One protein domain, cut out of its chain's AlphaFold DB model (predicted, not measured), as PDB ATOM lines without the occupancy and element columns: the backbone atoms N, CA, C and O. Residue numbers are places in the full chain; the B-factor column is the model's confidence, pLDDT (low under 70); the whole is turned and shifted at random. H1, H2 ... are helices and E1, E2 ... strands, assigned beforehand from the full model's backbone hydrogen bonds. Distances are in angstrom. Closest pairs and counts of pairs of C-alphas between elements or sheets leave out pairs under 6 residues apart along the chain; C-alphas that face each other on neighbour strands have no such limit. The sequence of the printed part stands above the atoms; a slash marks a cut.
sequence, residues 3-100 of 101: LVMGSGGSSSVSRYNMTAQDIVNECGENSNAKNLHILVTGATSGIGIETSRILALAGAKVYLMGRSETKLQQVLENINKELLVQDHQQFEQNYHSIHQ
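This is residues 3 to 100 of the 101 residues of the protein "Hypothetical protein" of Rotaria sordida (UniProt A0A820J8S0). A parallel sheet, E1-E3-E2, has H2 and long H3 over one face: two layers. H1 packs on H2, and residues 87 to 100 stick out. The 98 printed residues run E1-H1-E2-H2-E3-H3, mixed class, loose, radius of gyration of the C-alphas 15.8 A, spanning 56 by 31 by 21 A.

Find E3 at residues 61 to 66, E1 at 3 to 5, E2 at 37 to 41, H1 at 20 to 27, H2 at 47 to 57. H3 runs 44.4 A from C-alpha 69 at (-24.187, 11.571, 36.115) to C-alpha 98 at (-37.336, -7.152, 74.202).

N 38 and O 61 of E2 and E3, 2.9 A, are within hydrogen-bond range. H1 touches H2, closest C-alphas Ala 20 and Thr 51, 5.1 A; H3 touches H2 with residues 75 to 83 alone, closest Arg 53 and Ile 79, 5.8 A. Every O i to N i+4 pair is within range in H1 and H2, 23 of 26 in H3.

The link E1 to H1 is long; 44 residues are under pLDDT 70.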
ATOM      1  N   LEU A   3     -21.044   3.857  41.041       48.12
ATOM      2  CA  LEU A   3     -21.437   4.459  39.764       48.12
ATOM      3  C   LEU A   3     -20.471   4.043  38.648       48.12
ATOM      4  O   LEU A   3     -19.257   4.044  38.855       48.12
ATOM      5  N   VAL A   4     -21.008   3.690  37.477       61.09
ATOM      6  CA  VAL A   4     -20.222   3.364  36.277       61.09
ATOM      7  C   VAL A   4     -20.795   4.125  35.079       61.09
ATOM      8  O   VAL A   4     -21.978   4.006  34.763       61.09
ATOM      9  N   MET A   5     -19.949   4.912  34.416       43.09
ATOM     10  CA  MET A   5     -20.308   5.728  33.249       43.09
ATOM     11  C   MET A   5     -20.149   4.910  31.961       43.09
ATOM     12  O   MET A   5     -19.100   4.308  31.738       43.09
ATOM     13  N   GLY A   6     -21.172   4.896  31.105       51.94
ATOM     14  CA  GLY A   6     -21.140   4.205  29.814       51.94
ATOM     15  C   GLY A   6     -22.187   4.750  28.842       51.94
ATOM     16  O   GLY A   6     -23.314   5.066  29.227       51.94
ATOM     17  N   SER A   7     -21.822   4.878  27.567       42.44
ATOM     18  CA  SER A   7     -22.723   5.285  26.487       42.44
ATOM     19  C   SER A   7     -23.491   4.072  25.955       42.44
ATOM     20  O   SER A   7     -22.947   3.295  25.177       42.44
ATOM     21  N   GLY A   8     -24.745   3.900  26.380       46.56
ATOM     22  CA  GLY A   8     -25.612   2.800  25.945       46.56
ATOM     23  C   GLY A   8     -26.899   3.286  25.282       46.56
ATOM     24  O   GLY A   8     -27.695   3.992  25.901       46.56
ATOM     25  N   GLY A   9     -27.107   2.882  24.030       48.56
ATOM     26  CA  GLY A   9     -28.412   2.818  23.383       48.56
ATOM     27  C   GLY A   9     -28.643   1.397  22.876       48.56
ATOM     28  O   GLY A   9     -27.761   0.852  22.221       48.56
ATOM     29  N   SER A  10     -29.791   0.803  23.214       48.75
ATOM     30  CA  SER A  10     -30.566  -0.173  22.424       48.75
ATOM     31  C   SER A  10     -31.716  -0.710  23.276       48.75
ATOM     32  O   SER A  10     -31.529  -1.136  24.413       48.75
ATOM     33  N   SER A  11     -32.921  -0.657  22.720       50.31
ATOM     34  CA  SER A  11     -34.153  -1.209  23.277       50.31
ATOM     35  C   SER A  11     -34.157  -2.731  23.157       50.31
ATOM     36  O   SER A  11     -34.140  -3.256  22.047       50.31
ATOM     37  N   SER A  12     -34.227  -3.428  24.290       43.94
ATOM     38  CA  SER A  12     -34.524  -4.862  24.357       43.94
ATOM     39  C   SER A  12     -35.808  -5.048  25.161       43.94
ATOM     40  O   SER A  12     -35.825  -4.811  26.366       43.94
ATOM     41  N   VAL A  13     -36.897  -5.426  24.490       56.59
ATOM     42  CA  VAL A  13     -38.143  -5.878  25.127       56.59
ATOM     43  C   VAL A  13     -38.051  -7.398  25.249       56.59
ATOM     44  O   VAL A  13     -38.032  -8.093  24.236       56.59
ATOM     45  N   SER A  14     -37.950  -7.909  26.478       51.09
ATOM     46  CA  SER A  14     -37.874  -9.347  26.773       51.09
ATOM     47  C   SER A  14     -39.205  -9.860  27.336       51.09
ATOM     48  O   SER A  14     -39.831  -9.198  28.161       51.09
ATOM     49  N   ARG A  15     -39.647 -11.035  26.866       42.16
ATOM     50  CA  ARG A  15     -40.980 -11.653  27.060       42.16
ATOM     51  C   ARG A  15     -41.185 -12.365  28.415       42.16
ATOM     52  O   ARG A  15     -41.850 -13.395  28.458       42.16
ATOM     53  N   TYR A  16     -40.660 -11.829  29.514       51.38
ATOM     54  CA  TYR A  16     -40.964 -12.310  30.870       51.38
ATOM     55  C   TYR A  16     -41.364 -11.121  31.748       51.38
ATOM     56  O   TYR A  16     -40.561 -10.216  31.965       51.38
ATOM     57  N   ASN A  17     -42.603 -11.108  32.247       57.12
ATOM     58  CA  ASN A  17     -43.130 -10.070  33.144       57.12
ATOM     59  C   ASN A  17     -42.642 -10.281  34.588       57.12
ATOM     60  O   ASN A  17     -43.444 -10.353  35.511       57.12
ATOM     61  N   MET A  18     -41.334 -10.430  34.777       58.53
ATOM     62  CA  MET A  18     -40.729 -10.597  36.096       58.53
ATOM     63  C   MET A  18     -40.457  -9.219  36.699       58.53
ATOM     64  O   MET A  18     -39.793  -8.386  36.077       58.53
ATOM     65  N   THR A  19     -40.997  -8.949  37.885       74.44
ATOM     66  CA  THR A  19     -40.721  -7.705  38.608       74.44
ATOM     67  C   THR A  19     -39.417  -7.813  39.390       74.44
ATOM     68  O   THR A  19     -38.929  -8.901  39.692       74.44
ATOM     69  N   ALA A  20     -38.847  -6.669  39.771       69.25
ATOM     70  CA  ALA A  20     -37.683  -6.654  40.653       69.25
ATOM     71  C   ALA A  20     -37.965  -7.342  42.000       69.25
ATOM     72  O   ALA A  20     -37.058  -7.921  42.587       69.25
ATOM     73  N   GLN A  21     -39.222  -7.319  42.456       68.75
ATOM     74  CA  GLN A  21     -39.641  -8.019  43.663       68.75
ATOM     75  C   GLN A  21     -39.673  -9.535  43.452       68.75
ATOM     76  O   GLN A  21     -39.250 -10.270  44.335       68.75
ATOM     77  N   ASP A  22     -40.099 -10.005  42.277       73.31
ATOM     78  CA  ASP A  22     -40.093 -11.435  41.954       73.31
ATOM     79  C   ASP A  22     -38.669 -11.999  41.951       73.31
ATOM     80  O   ASP A  22     -38.451 -13.074  42.492       73.31
ATOM     81  N   ILE A  23     -37.683 -11.233  41.460       72.31
ATOM     82  CA  ILE A  23     -36.257 -11.613  41.513       72.31
ATOM     83  C   ILE A  23     -35.783 -11.775  42.965       72.31
ATOM     84  O   ILE A  23     -35.049 -12.707  43.285       72.31
ATOM     85  N   VAL A  24     -36.193 -10.865  43.851       72.88
ATOM     86  CA  VAL A  24     -35.850 -10.928  45.280       72.88
ATOM     87  C   VAL A  24     -36.530 -12.124  45.950       72.88
ATOM     88  O   VAL A  24     -35.882 -12.849  46.701       72.88
ATOM     89  N   ASN A  25     -37.805 -12.364  45.641       69.44
ATOM     90  CA  ASN A  25     -38.597 -13.451  46.211       69.44
ATOM     91  C   ASN A  25     -38.114 -14.830  45.733       69.44
ATOM     92  O   ASN A  25     -38.027 -15.759  46.533       69.44
ATOM     93  N   GLU A  26     -37.757 -14.963  44.453       64.88
ATOM     94  CA  GLU A  26     -37.188 -16.186  43.871       64.88
ATOM     95  C   GLU A  26     -35.780 -16.464  44.414       64.88
ATOM     96  O   GLU A  26     -35.359 -17.617  44.504       64.88
ATOM     97  N   CYS A  27     -35.078 -15.424  44.880       58.38
ATOM     98  CA  CYS A  27     -33.842 -15.602  45.629       58.38
ATOM     99  C   CYS A  27     -34.083 -16.317  46.974       58.38
ATOM    100  O   CYS A  27     -33.182 -16.995  47.441       58.38
ATOM    101  N   GLY A  28     -35.289 -16.304  47.554       47.88
ATOM    102  CA  GLY A  28     -35.662 -17.151  48.694       47.88
ATOM    103  C   GLY A  28     -34.943 -16.819  50.011       47.88
ATOM    104  O   GLY A  28     -33.810 -16.342  50.048       47.88
ATOM    105  N   GLU A  29     -35.595 -17.123  51.133       53.19
ATOM    106  CA  GLU A  29     -35.213 -16.708  52.499       53.19
ATOM    107  C   GLU A  29     -33.855 -17.239  53.012       53.19
ATOM    108  O   GLU A  29     -33.462 -16.963  54.141       53.19
ATOM    109  N   ASN A  30     -33.106 -17.967  52.177       49.09
ATOM    110  CA  ASN A  30     -31.779 -18.502  52.482       49.09
ATOM    111  C   ASN A  30     -30.690 -18.126  51.458       49.09
ATOM    112  O   ASN A  30     -29.549 -18.567  51.612       49.09
ATOM    113  N   SER A  31     -30.979 -17.294  50.448       48.94
ATOM    114  CA  SER A  31     -29.952 -16.846  49.500       48.94
ATOM    115  C   SER A  31     -29.560 -15.408  49.760       48.94
ATOM    116  O   SER A  31     -30.347 -14.468  49.737       48.94
ATOM    117  N   ASN A  32     -28.269 -15.263  49.993       57.41
ATOM    118  CA  ASN A  32     -27.534 -14.049  50.245       57.41
ATOM    119  C   ASN A  32     -27.655 -13.053  49.066       57.41
ATOM    120  O   ASN A  32     -26.717 -12.898  48.289       57.41
ATOM    121  N   ALA A  33     -28.788 -12.349  48.933       59.69
ATOM    122  CA  ALA A  33     -28.939 -11.244  47.980       59.69
ATOM    123  C   ALA A  33     -27.812 -10.207  48.156       59.69
ATOM    124  O   ALA A  33     -27.373  -9.598  47.185       59.69
ATOM    125  N   LYS A  34     -27.243 -10.115  49.369       64.50
ATOM    126  CA  LYS A  34     -26.042  -9.333  49.700       64.50
ATOM    127  C   LYS A  34     -24.790  -9.689  48.878       64.50
ATOM    128  O   LYS A  34     -23.946  -8.819  48.670       64.50
ATOM    129  N   ASN A  35     -24.683 -10.911  48.360       74.94
ATOM    130  CA  ASN A  35     -23.571 -11.375  47.529       74.94
ATOM    131  C   ASN A  35     -23.826 -11.184  46.028       74.94
ATOM    132  O   ASN A  35     -22.948 -11.481  45.216       74.94
ATOM    133  N   LEU A  36     -25.000 -10.687  45.633       79.00
ATOM    134  CA  LEU A  36     -25.299 -10.414  44.234       79.00
ATOM    135  C   LEU A  36     -24.747  -9.049  43.822       79.00
ATOM    136  O   LEU A  36     -24.970  -8.028  44.475       79.00
ATOM    137  N   HIS A  37     -24.034  -9.041  42.697       85.12
ATOM    138  CA  HIS A  37     -23.561  -7.836  42.029       85.12
ATOM    139  C   HIS A  37     -24.410  -7.607  40.783       85.12
ATOM    140  O   HIS A  37     -24.373  -8.412  39.856       85.12
ATOM    141  N   ILE A  38     -25.174  -6.516  40.757       85.12
ATOM    142  CA  ILE A  38     -26.185  -6.289  39.720       85.12
ATOM    143  C   ILE A  38     -25.905  -4.973  39.007       85.12
ATOM    144  O   ILE A  38     -25.802  -3.929  39.646       85.12
ATOM    145  N   LEU A  39     -25.795  -5.016  37.680       88.88
ATOM    146  CA  LEU A  39     -25.643  -3.836  36.831       88.88
ATOM    147  C   LEU A  39     -26.990  -3.474  36.207       88.88
ATOM    148  O   LEU A  39     -27.551  -4.260  35.450       88.88
ATOM    149  N   VAL A  40     -27.479  -2.265  36.480       86.19
ATOM    150  CA  VAL A  40     -28.728  -1.752  35.905       86.19
ATOM    151  C   VAL A  40     -28.409  -0.690  34.859       86.19
ATOM    152  O   VAL A  40     -27.919   0.397  35.174       86.19
ATOM    153  N   THR A  41     -28.702  -0.995  33.596       87.69
ATOM    154  CA  THR A  41     -28.586  -0.050  32.478       87.69
ATOM    155  C   THR A  41     -29.854   0.787  32.347       87.69
ATOM    156  O   THR A  41     -30.955   0.246  32.400       87.69
ATOM    157  N   GLY A  42     -29.724   2.101  32.147       84.12
ATOM    158  CA  GLY A  42     -30.890   2.990  32.075       84.12
ATOM    159  C   GLY A  42     -31.493   3.304  33.448       84.12
ATOM    160  O   GLY A  42     -32.667   3.648  33.545       84.12
ATOM    161  N   ALA A  43     -30.682   3.244  34.508       86.25
ATOM    162  CA  ALA A  43     -31.097   3.454  35.897       86.25
ATOM    163  C   ALA A  43     -31.500   4.906  36.246       86.25
ATOM    164  O   ALA A  43     -31.673   5.244  37.410       86.25
ATOM    165  N   THR A  44     -31.637   5.788  35.253       84.31
ATOM    166  CA  THR A  44     -31.968   7.210  35.436       84.31
ATOM    167  C   THR A  44     -33.456   7.527  35.281       84.31
ATOM    168  O   THR A  44     -33.826   8.695  35.373       84.31
ATOM    169  N   SER A  45     -34.307   6.544  34.961       82.88
ATOM    170  CA  SER A  45     -35.749   6.764  34.762       82.88
ATOM    171  C   SER A  45     -36.577   5.480  34.824       82.88
ATOM    172  O   SER A  45     -36.087   4.404  34.481       82.88
ATOM    173  N   GLY A  46     -37.867   5.621  35.148       85.44
ATOM    174  CA  GLY A  46     -38.867   4.557  35.025       85.44
ATOM    175  C   GLY A  46     -38.512   3.304  35.827       85.44
ATOM    176  O   GLY A  46     -38.062   3.391  36.967       85.44
ATOM    177  N   ILE A  47     -38.676   2.141  35.191       84.94
ATOM    178  CA  ILE A  47     -38.467   0.816  35.799       84.94
ATOM    179  C   ILE A  47     -37.027   0.639  36.302       84.94
ATOM    180  O   ILE A  47     -36.812  -0.041  37.300       84.94
ATOM    181  N   GLY A  48     -36.040   1.280  35.667       85.31
ATOM    182  CA  GLY A  48     -34.639   1.188  36.084       85.31
ATOM    183  C   GLY A  48     -34.379   1.766  37.480       85.31
ATOM    184  O   GLY A  48     -33.548   1.222  38.206       85.31
ATOM    185  N   ILE A  49     -35.104   2.818  37.881       89.31
ATOM    186  CA  ILE A  49     -35.003   3.396  39.234       89.31
ATOM    187  C   ILE A  49     -35.604   2.427  40.251       89.31
ATOM    188  O   ILE A  49     -34.923   2.038  41.196       89.31
ATOM    189  N   GLU A  50     -36.846   1.995  40.020       88.31
ATOM    190  CA  GLU A  50     -37.568   1.123  40.954       88.31
ATOM    191  C   GLU A  50     -36.874  -0.232  41.120       88.31
ATOM    192  O   GLU A  50     -36.703  -0.732  42.229       88.31
ATOM    193  N   THR A  51     -36.368  -0.789  40.018       87.81
ATOM    194  CA  THR A  51     -35.602  -2.039  40.038       87.81
ATOM    195  C   THR A  51     -34.332  -1.890  40.864       87.81
ATOM    196  O   THR A  51     -34.041  -2.727  41.712       87.81
ATOM    197  N   SER A  52     -33.589  -0.796  40.669       89.75
ATOM    198  CA  SER A  52     -32.366  -0.532  41.434       89.75
ATOM    199  C   SER A  52     -32.642  -0.363  42.926       89.75
ATOM    200  O   SER A  52     -31.858  -0.831  43.749       89.75
ATOM    201  N   ARG A  53     -33.757   0.289  43.262       87.25
ATOM    202  CA  ARG A  53     -34.217   0.512  44.631       87.25
ATOM    203  C   ARG A  53     -34.558  -0.807  45.325       87.25
ATOM    204  O   ARG A  53     -33.963  -1.101  46.355       87.25
ATOM    205  N   ILE A  54     -35.438  -1.627  44.744       87.88
ATOM    206  CA  ILE A  54     -35.850  -2.919  45.324       87.88
ATOM    207  C   ILE A  54     -34.642  -3.843  45.525       87.88
ATOM    208  O   ILE A  54     -34.470  -4.417  46.598       87.88
ATOM    209  N   LEU A  55     -33.754  -3.929  44.532       85.94
ATOM    210  CA  LEU A  55     -32.549  -4.757  44.623       85.94
ATOM    211  C   LEU A  55     -31.568  -4.259  45.693       85.94
ATOM    212  O   LEU A  55     -30.958  -5.067  46.392       85.94
ATOM    213  N   ALA A  56     -31.415  -2.941  45.843       86.38
ATOM    214  CA  ALA A  56     -30.563  -2.365  46.878       86.38
ATOM    215  C   ALA A  56     -31.141  -2.590  48.286       86.38
ATOM    216  O   ALA A  56     -30.385  -2.936  49.192       86.38
ATOM    217  N   LEU A  57     -32.463  -2.460  48.459       84.19
ATOM    218  CA  LEU A  57     -33.161  -2.738  49.723       84.19
ATOM    219  C   LEU A  57     -33.102  -4.223  50.100       84.19
ATOM    220  O   LEU A  57     -32.976  -4.556  51.273       84.19
ATOM    221  N   ALA A  58     -33.089  -5.121  49.113       82.81
ATOM    222  CA  ALA A  58     -32.816  -6.544  49.327       82.81
ATOM    223  C   ALA A  58     -31.355  -6.832  49.745       82.81
ATOM    224  O   ALA A  58     -30.995  -7.969  50.045       82.81
ATOM    225  N   GLY A  59     -30.495  -5.809  49.771       81.62
ATOM    226  CA  GLY A  59     -29.106  -5.888  50.211       81.62
ATOM    227  C   GLY A  59     -28.097  -6.128  49.091       81.62
ATOM    228  O   GLY A  59     -26.902  -6.175  49.379       81.62
ATOM    229  N   ALA A  60     -28.528  -6.250  47.832       84.56
ATOM    230  CA  ALA A  60     -27.623  -6.497  46.714       84.56
ATOM    231  C   ALA A  60     -26.701  -5.308  46.424       84.56
ATOM    232  O   ALA A  60     -27.045  -4.134  46.601       84.56
ATOM    233  N   LYS A  61     -25.509  -5.599  45.891       87.25
ATOM    234  CA  LYS A  61     -24.598  -4.558  45.415       87.25
ATOM    235  C   LYS A  61     -25.002  -4.131  44.007       87.25
ATOM    236  O   LYS A  61     -24.585  -4.719  43.010       87.25
ATOM    237  N   VAL A  62     -25.787  -3.061  43.945       88.94
ATOM    238  CA  VAL A  62     -26.272  -2.489  42.686       88.94
ATOM    239  C   VAL A  62     -25.294  -1.448  42.121       88.94
ATOM    240  O   VAL A  62     -24.767  -0.587  42.843       88.94
ATOM    241  N   TYR A  63     -25.066  -1.532  40.812       90.56
ATOM    242  CA  TYR A  63     -24.295  -0.608  39.988       90.56
ATOM    243  C   TYR A  63     -25.242   0.074  39.003       90.56
ATOM    244  O   TYR A  63     -25.900  -0.588  38.201       90.56
ATOM    245  N   LEU A  64     -25.311   1.400  39.065       90.12
ATOM    246  CA  LEU A  64     -26.200   2.190  38.216       90.12
ATOM    247  C   LEU A  64     -25.423   2.683  36.993       90.12
ATOM    248  O   LEU A  64     -24.376   3.316  37.147       90.12
ATOM    249  N   MET A  65     -25.949   2.419  35.796       89.19
ATOM    250  CA  MET A  65     -25.410   2.923  34.533       89.19
ATOM    251  C   MET A  65     -26.432   3.826  33.833       89.19
ATOM    252  O   MET A  65     -27.608   3.490  33.667       89.19
ATOM    253  N   GLY A  66     -25.956   4.977  33.367       85.44
ATOM    254  CA  GLY A  66     -26.738   5.963  32.639       85.44
ATOM    255  C   GLY A  66     -25.850   7.014  31.977       85.44
ATOM    256  O   GLY A  66     -24.649   7.080  32.225       85.44
ATOM    257  N   ARG A  67     -26.459   7.840  31.122       85.00
ATOM    258  CA  ARG A  67     -25.753   8.883  30.351       85.00
ATOM    259  C   ARG A  67     -25.554  10.193  31.116       85.00
ATOM    260  O   ARG A  67     -24.767  11.026  30.693       85.00
ATOM    261  N   SER A  68     -26.313  10.404  32.189       86.31
ATOM    262  CA  SER A  68     -26.319  11.647  32.961       86.31
ATOM    263  C   SER A  68     -25.932  11.338  34.398       86.31
ATOM    264  O   SER A  68     -26.704  10.730  35.138       86.31
ATOM    265  N   GLU A  69     -24.729  11.762  34.772       86.00
ATOM    266  CA  GLU A  69     -24.187  11.571  36.115       86.00
ATOM    267  C   GLU A  69     -25.044  12.262  37.178       86.00
ATOM    268  O   GLU A  69     -25.359  11.657  38.196       86.00
ATOM    269  N   THR A  70     -25.513  13.481  36.904       88.12
ATOM    270  CA  THR A  70     -26.374  14.240  37.823       88.12
ATOM    271  C   THR A  70     -27.657  13.484  38.164       88.12
ATOM    272  O   THR A  70     -28.011  13.359  39.333       88.12
ATOM    273  N   LYS A  71     -28.324  12.890  37.166       86.56
ATOM    274  CA  LYS A  71     -29.516  12.058  37.395       86.56
ATOM    275  C   LYS A  71     -29.189  10.783  38.168       86.56
ATOM    276  O   LYS A  71     -29.967  10.373  39.022       86.56
ATOM    277  N   LEU A  72     -28.048  10.154  37.881       86.75
ATOM    278  CA  LEU A  72     -27.607   8.966  38.615       86.75
ATOM    279  C   LEU A  72     -27.300   9.279  40.082       86.75
ATOM    280  O   LEU A  72     -27.662   8.489  40.948       86.75
ATOM    281  N   GLN A  73     -26.668  10.420  40.367       88.06
ATOM    282  CA  GLN A  73     -26.392  10.876  41.730       88.06
ATOM    283  C   GLN A  73     -27.687  11.118  42.506       88.06
ATOM    284  O   GLN A  73     -27.817  10.630  43.621       88.06
ATOM    285  N   GLN A  74     -28.682  11.765  41.895       89.62
ATOM    286  CA  GLN A  74     -29.992  11.956  42.526       89.62
ATOM    287  C   GLN A  74     -30.670  10.624  42.872       89.62
ATOM    288  O   GLN A  74     -31.178  10.448  43.977       89.62
ATOM    289  N   VAL A  75     -30.655   9.661  41.944       89.25
ATOM    290  CA  VAL A  75     -31.199   8.315  42.190       89.25
ATOM    291  C   VAL A  75     -30.439   7.621  43.322       89.25
ATOM    292  O   VAL A  75     -31.055   7.049  44.217       89.25
ATOM    293  N   LEU A  76     -29.109   7.707  43.312       88.50
ATOM    294  CA  LEU A  76     -28.248   7.132  44.338       88.50
ATOM    295  C   LEU A  76     -28.526   7.726  45.727       88.50
ATOM    296  O   LEU A  76     -28.636   6.979  46.696       88.50
ATOM    297  N   GLU A  77     -28.645   9.049  45.833       89.69
ATOM    298  CA  GLU A  77     -28.961   9.741  47.084       89.69
ATOM    299  C   GLU A  77     -30.328   9.341  47.629       89.69
ATOM    300  O   GLU A  77     -30.452   9.086  48.825       89.69
ATOM    301  N   ASN A  78     -31.341   9.252  46.765       89.25
ATOM    302  CA  ASN A  78     -32.685   8.851  47.174       89.25
ATOM    303  C   ASN A  78     -32.698   7.419  47.719       89.25
ATOM    304  O   ASN A  78     -33.181   7.194  48.826       89.25
ATOM    305  N   ILE A  79     -32.075   6.475  47.004       88.94
ATOM    306  CA  ILE A  79     -31.977   5.078  47.449       88.94
ATOM    307  C   ILE A  79     -31.179   4.979  48.757       88.94
ATOM    308  O   ILE A  79     -31.593   4.281  49.678       88.94
ATOM    309  N   ASN A  80     -30.059   5.696  48.881       87.44
ATOM    310  CA  ASN A  80     -29.267   5.693  50.113       87.44
ATOM    311  C   ASN A  80     -30.042   6.275  51.303       87.44
ATOM    312  O   ASN A  80     -29.941   5.735  52.399       87.44
ATOM    313  N   LYS A  81     -30.825   7.346  51.111       86.81
ATOM    314  CA  LYS A  81     -31.685   7.894  52.171       86.81
ATOM    315  C   LYS A  81     -32.686   6.852  52.662       86.81
ATOM    316  O   LYS A  81     -32.829   6.689  53.866       86.81
ATOM    317  N   GLU A  82     -33.333   6.124  51.755       82.62
ATOM    318  CA  GLU A  82     -34.266   5.054  52.123       82.62
ATOM    319  C   GLU A  82     -33.575   3.907  52.877       82.62
ATOM    320  O   GLU A  82     -34.103   3.436  53.881       82.62
ATOM    321  N   LEU A  83     -32.371   3.507  52.454       80.19
ATOM    322  CA  LEU A  83     -31.579   2.485  53.150       80.19
ATOM    323  C   LEU A  83     -31.204   2.907  54.580       80.19
ATOM    324  O   LEU A  83     -31.287   2.100  55.500       80.19
ATOM    325  N   LEU A  84     -30.829   4.175  54.784       75.19
ATOM    326  CA  LEU A  84     -30.488   4.707  56.110       75.19
ATOM    327  C   LEU A  84     -31.707   4.794  57.044       75.19
ATOM    328  O   LEU A  84     -31.558   4.665  58.257       75.19
ATOM    329  N   VAL A  85     -32.912   4.992  56.498       63.81
ATOM    330  CA  VAL A  85     -34.159   4.975  57.284       63.81
ATOM    331  C   VAL A  85     -34.467   3.565  57.802       63.81
ATOM    332  O   VAL A  85     -34.939   3.429  58.930       63.81
ATOM    333  N   GLN A  86     -34.155   2.513  57.037       57.00
ATOM    334  CA  GLN A  86     -34.395   1.128  57.466       57.00
ATOM    335  C   GLN A  86     -33.559   0.724  58.686       57.00
ATOM    336  O   GLN A  86     -34.075   0.043  59.573       57.00
ATOM    337  N   ASP A  87     -32.319   1.209  58.778       56.69
ATOM    338  CA  ASP A  87     -31.442   0.958  59.932       56.69
ATOM    339  C   ASP A  87     -32.051   1.512  61.237       56.69
ATOM    340  O   ASP A  87     -31.973   0.893  62.298       56.69
ATOM    341  N   HIS A  88     -32.749   2.652  61.159       55.22
ATOM    342  CA  HIS A  88     -33.410   3.252  62.320       55.22
ATOM    343  C   HIS A  88     -34.721   2.540  62.699       55.22
ATOM    344  O   HIS A  88     -34.983   2.321  63.882       55.22
ATOM    345  N   GLN A  89     -35.538   2.125  61.723       54.16
ATOM    346  CA  GLN A  89     -36.815   1.455  62.014       54.16
ATOM    347  C   GLN A  89     -36.631   0.054  62.606       54.16
ATOM    348  O   GLN A  89     -37.413  -0.363  63.460       54.16
ATOM    349  N   GLN A  90     -35.578  -0.658  62.199       54.00
ATOM    350  CA  GLN A  90     -35.274  -1.978  62.744       54.00
ATOM    351  C   GLN A  90     -34.836  -1.906  64.215       54.00
ATOM    352  O   GLN A  90     -35.107  -2.832  64.978       54.00
ATOM    353  N   PHE A  91     -34.236  -0.790  64.642       59.06
ATOM    354  CA  PHE A  91     -33.836  -0.568  66.032       59.06
ATOM    355  C   PHE A  91     -35.044  -0.376  66.967       59.06
ATOM    356  O   PHE A  91     -35.131  -1.037  68.003       59.06
ATOM    357  N   GLU A  92     -36.019   0.449  66.571       58.53
ATOM    358  CA  GLU A  92     -37.243   0.709  67.350       58.53
ATOM    359  C   GLU A  92     -38.111  -0.552  67.513       58.53
ATOM    360  O   GLU A  92     -38.625  -0.834  68.598       58.53
ATOM    361  N   GLN A  93     -38.242  -1.365  66.457       57.56
ATOM    362  CA  GLN A  93     -39.021  -2.608  66.522       57.56
ATOM    363  C   GLN A  93     -38.352  -3.688  67.376       57.56
ATOM    364  O   GLN A  93     -39.033  -4.436  68.087       57.56
ATOM    365  N   ASN A  94     -37.018  -3.744  67.351       61.03
ATOM    366  CA  ASN A  94     -36.272  -4.682  68.176       61.03
ATOM    367  C   ASN A  94     -36.344  -4.286  69.661       61.03
ATOM    368  O   ASN A  94     -36.533  -5.158  70.505       61.03
ATOM    369  N   TYR A  95     -36.306  -2.982  69.975       62.47
ATOM    370  CA  TYR A  95     -36.493  -2.460  71.336       62.47
ATOM    371  C   TYR A  95     -37.894  -2.761  71.893       62.47
ATOM    372  O   TYR A  95     -38.037  -3.150  73.051       62.47
ATOM    373  N   HIS A  96     -38.942  -2.657  71.070       59.91
ATOM    374  CA  HIS A  96     -40.307  -2.939  71.527       59.91
ATOM    375  C   HIS A  96     -40.557  -4.430  71.826       59.91
ATOM    376  O   HIS A  96     -41.401  -4.755  72.656       59.91
ATOM    377  N   SER A  97     -39.806  -5.337  71.192       63.12
ATOM    378  CA  SER A  97     -39.965  -6.788  71.378       63.12
ATOM    379  C   SER A  97     -39.247  -7.327  72.623       63.12
ATOM    380  O   SER A  97     -39.731  -8.270  73.243       63.12
ATOM    381  N   ILE A  98     -38.120  -6.724  73.023       64.31
ATOM    382  CA  ILE A  98     -37.336  -7.152  74.202       64.31
ATOM    383  C   ILE A  98     -37.918  -6.697  75.547       64.31
ATOM    384  O   ILE A  98     -37.552  -7.258  76.572       64.31
ATOM    385  N   HIS A  99     -38.818  -5.712  75.564       60.44
ATOM    386  CA  HIS A  99     -39.418  -5.176  76.795       60.44
ATOM    387  C   HIS A  99     -40.845  -5.685  77.082       60.44
ATOM    388  O   HIS A  99     -41.479  -5.218  78.025       60.44
ATOM    389  N   GLN A 100     -41.352  -6.625  76.276       55.91
ATOM    390  CA  GLN A 100     -42.680  -7.245  76.425       55.91
ATOM    391  C   GLN A 100     -42.612  -8.720  76.893       55.91
ATOM    392  O   GLN A 100     -43.622  -9.423  76.849       55.91
TER     393      GLN A 100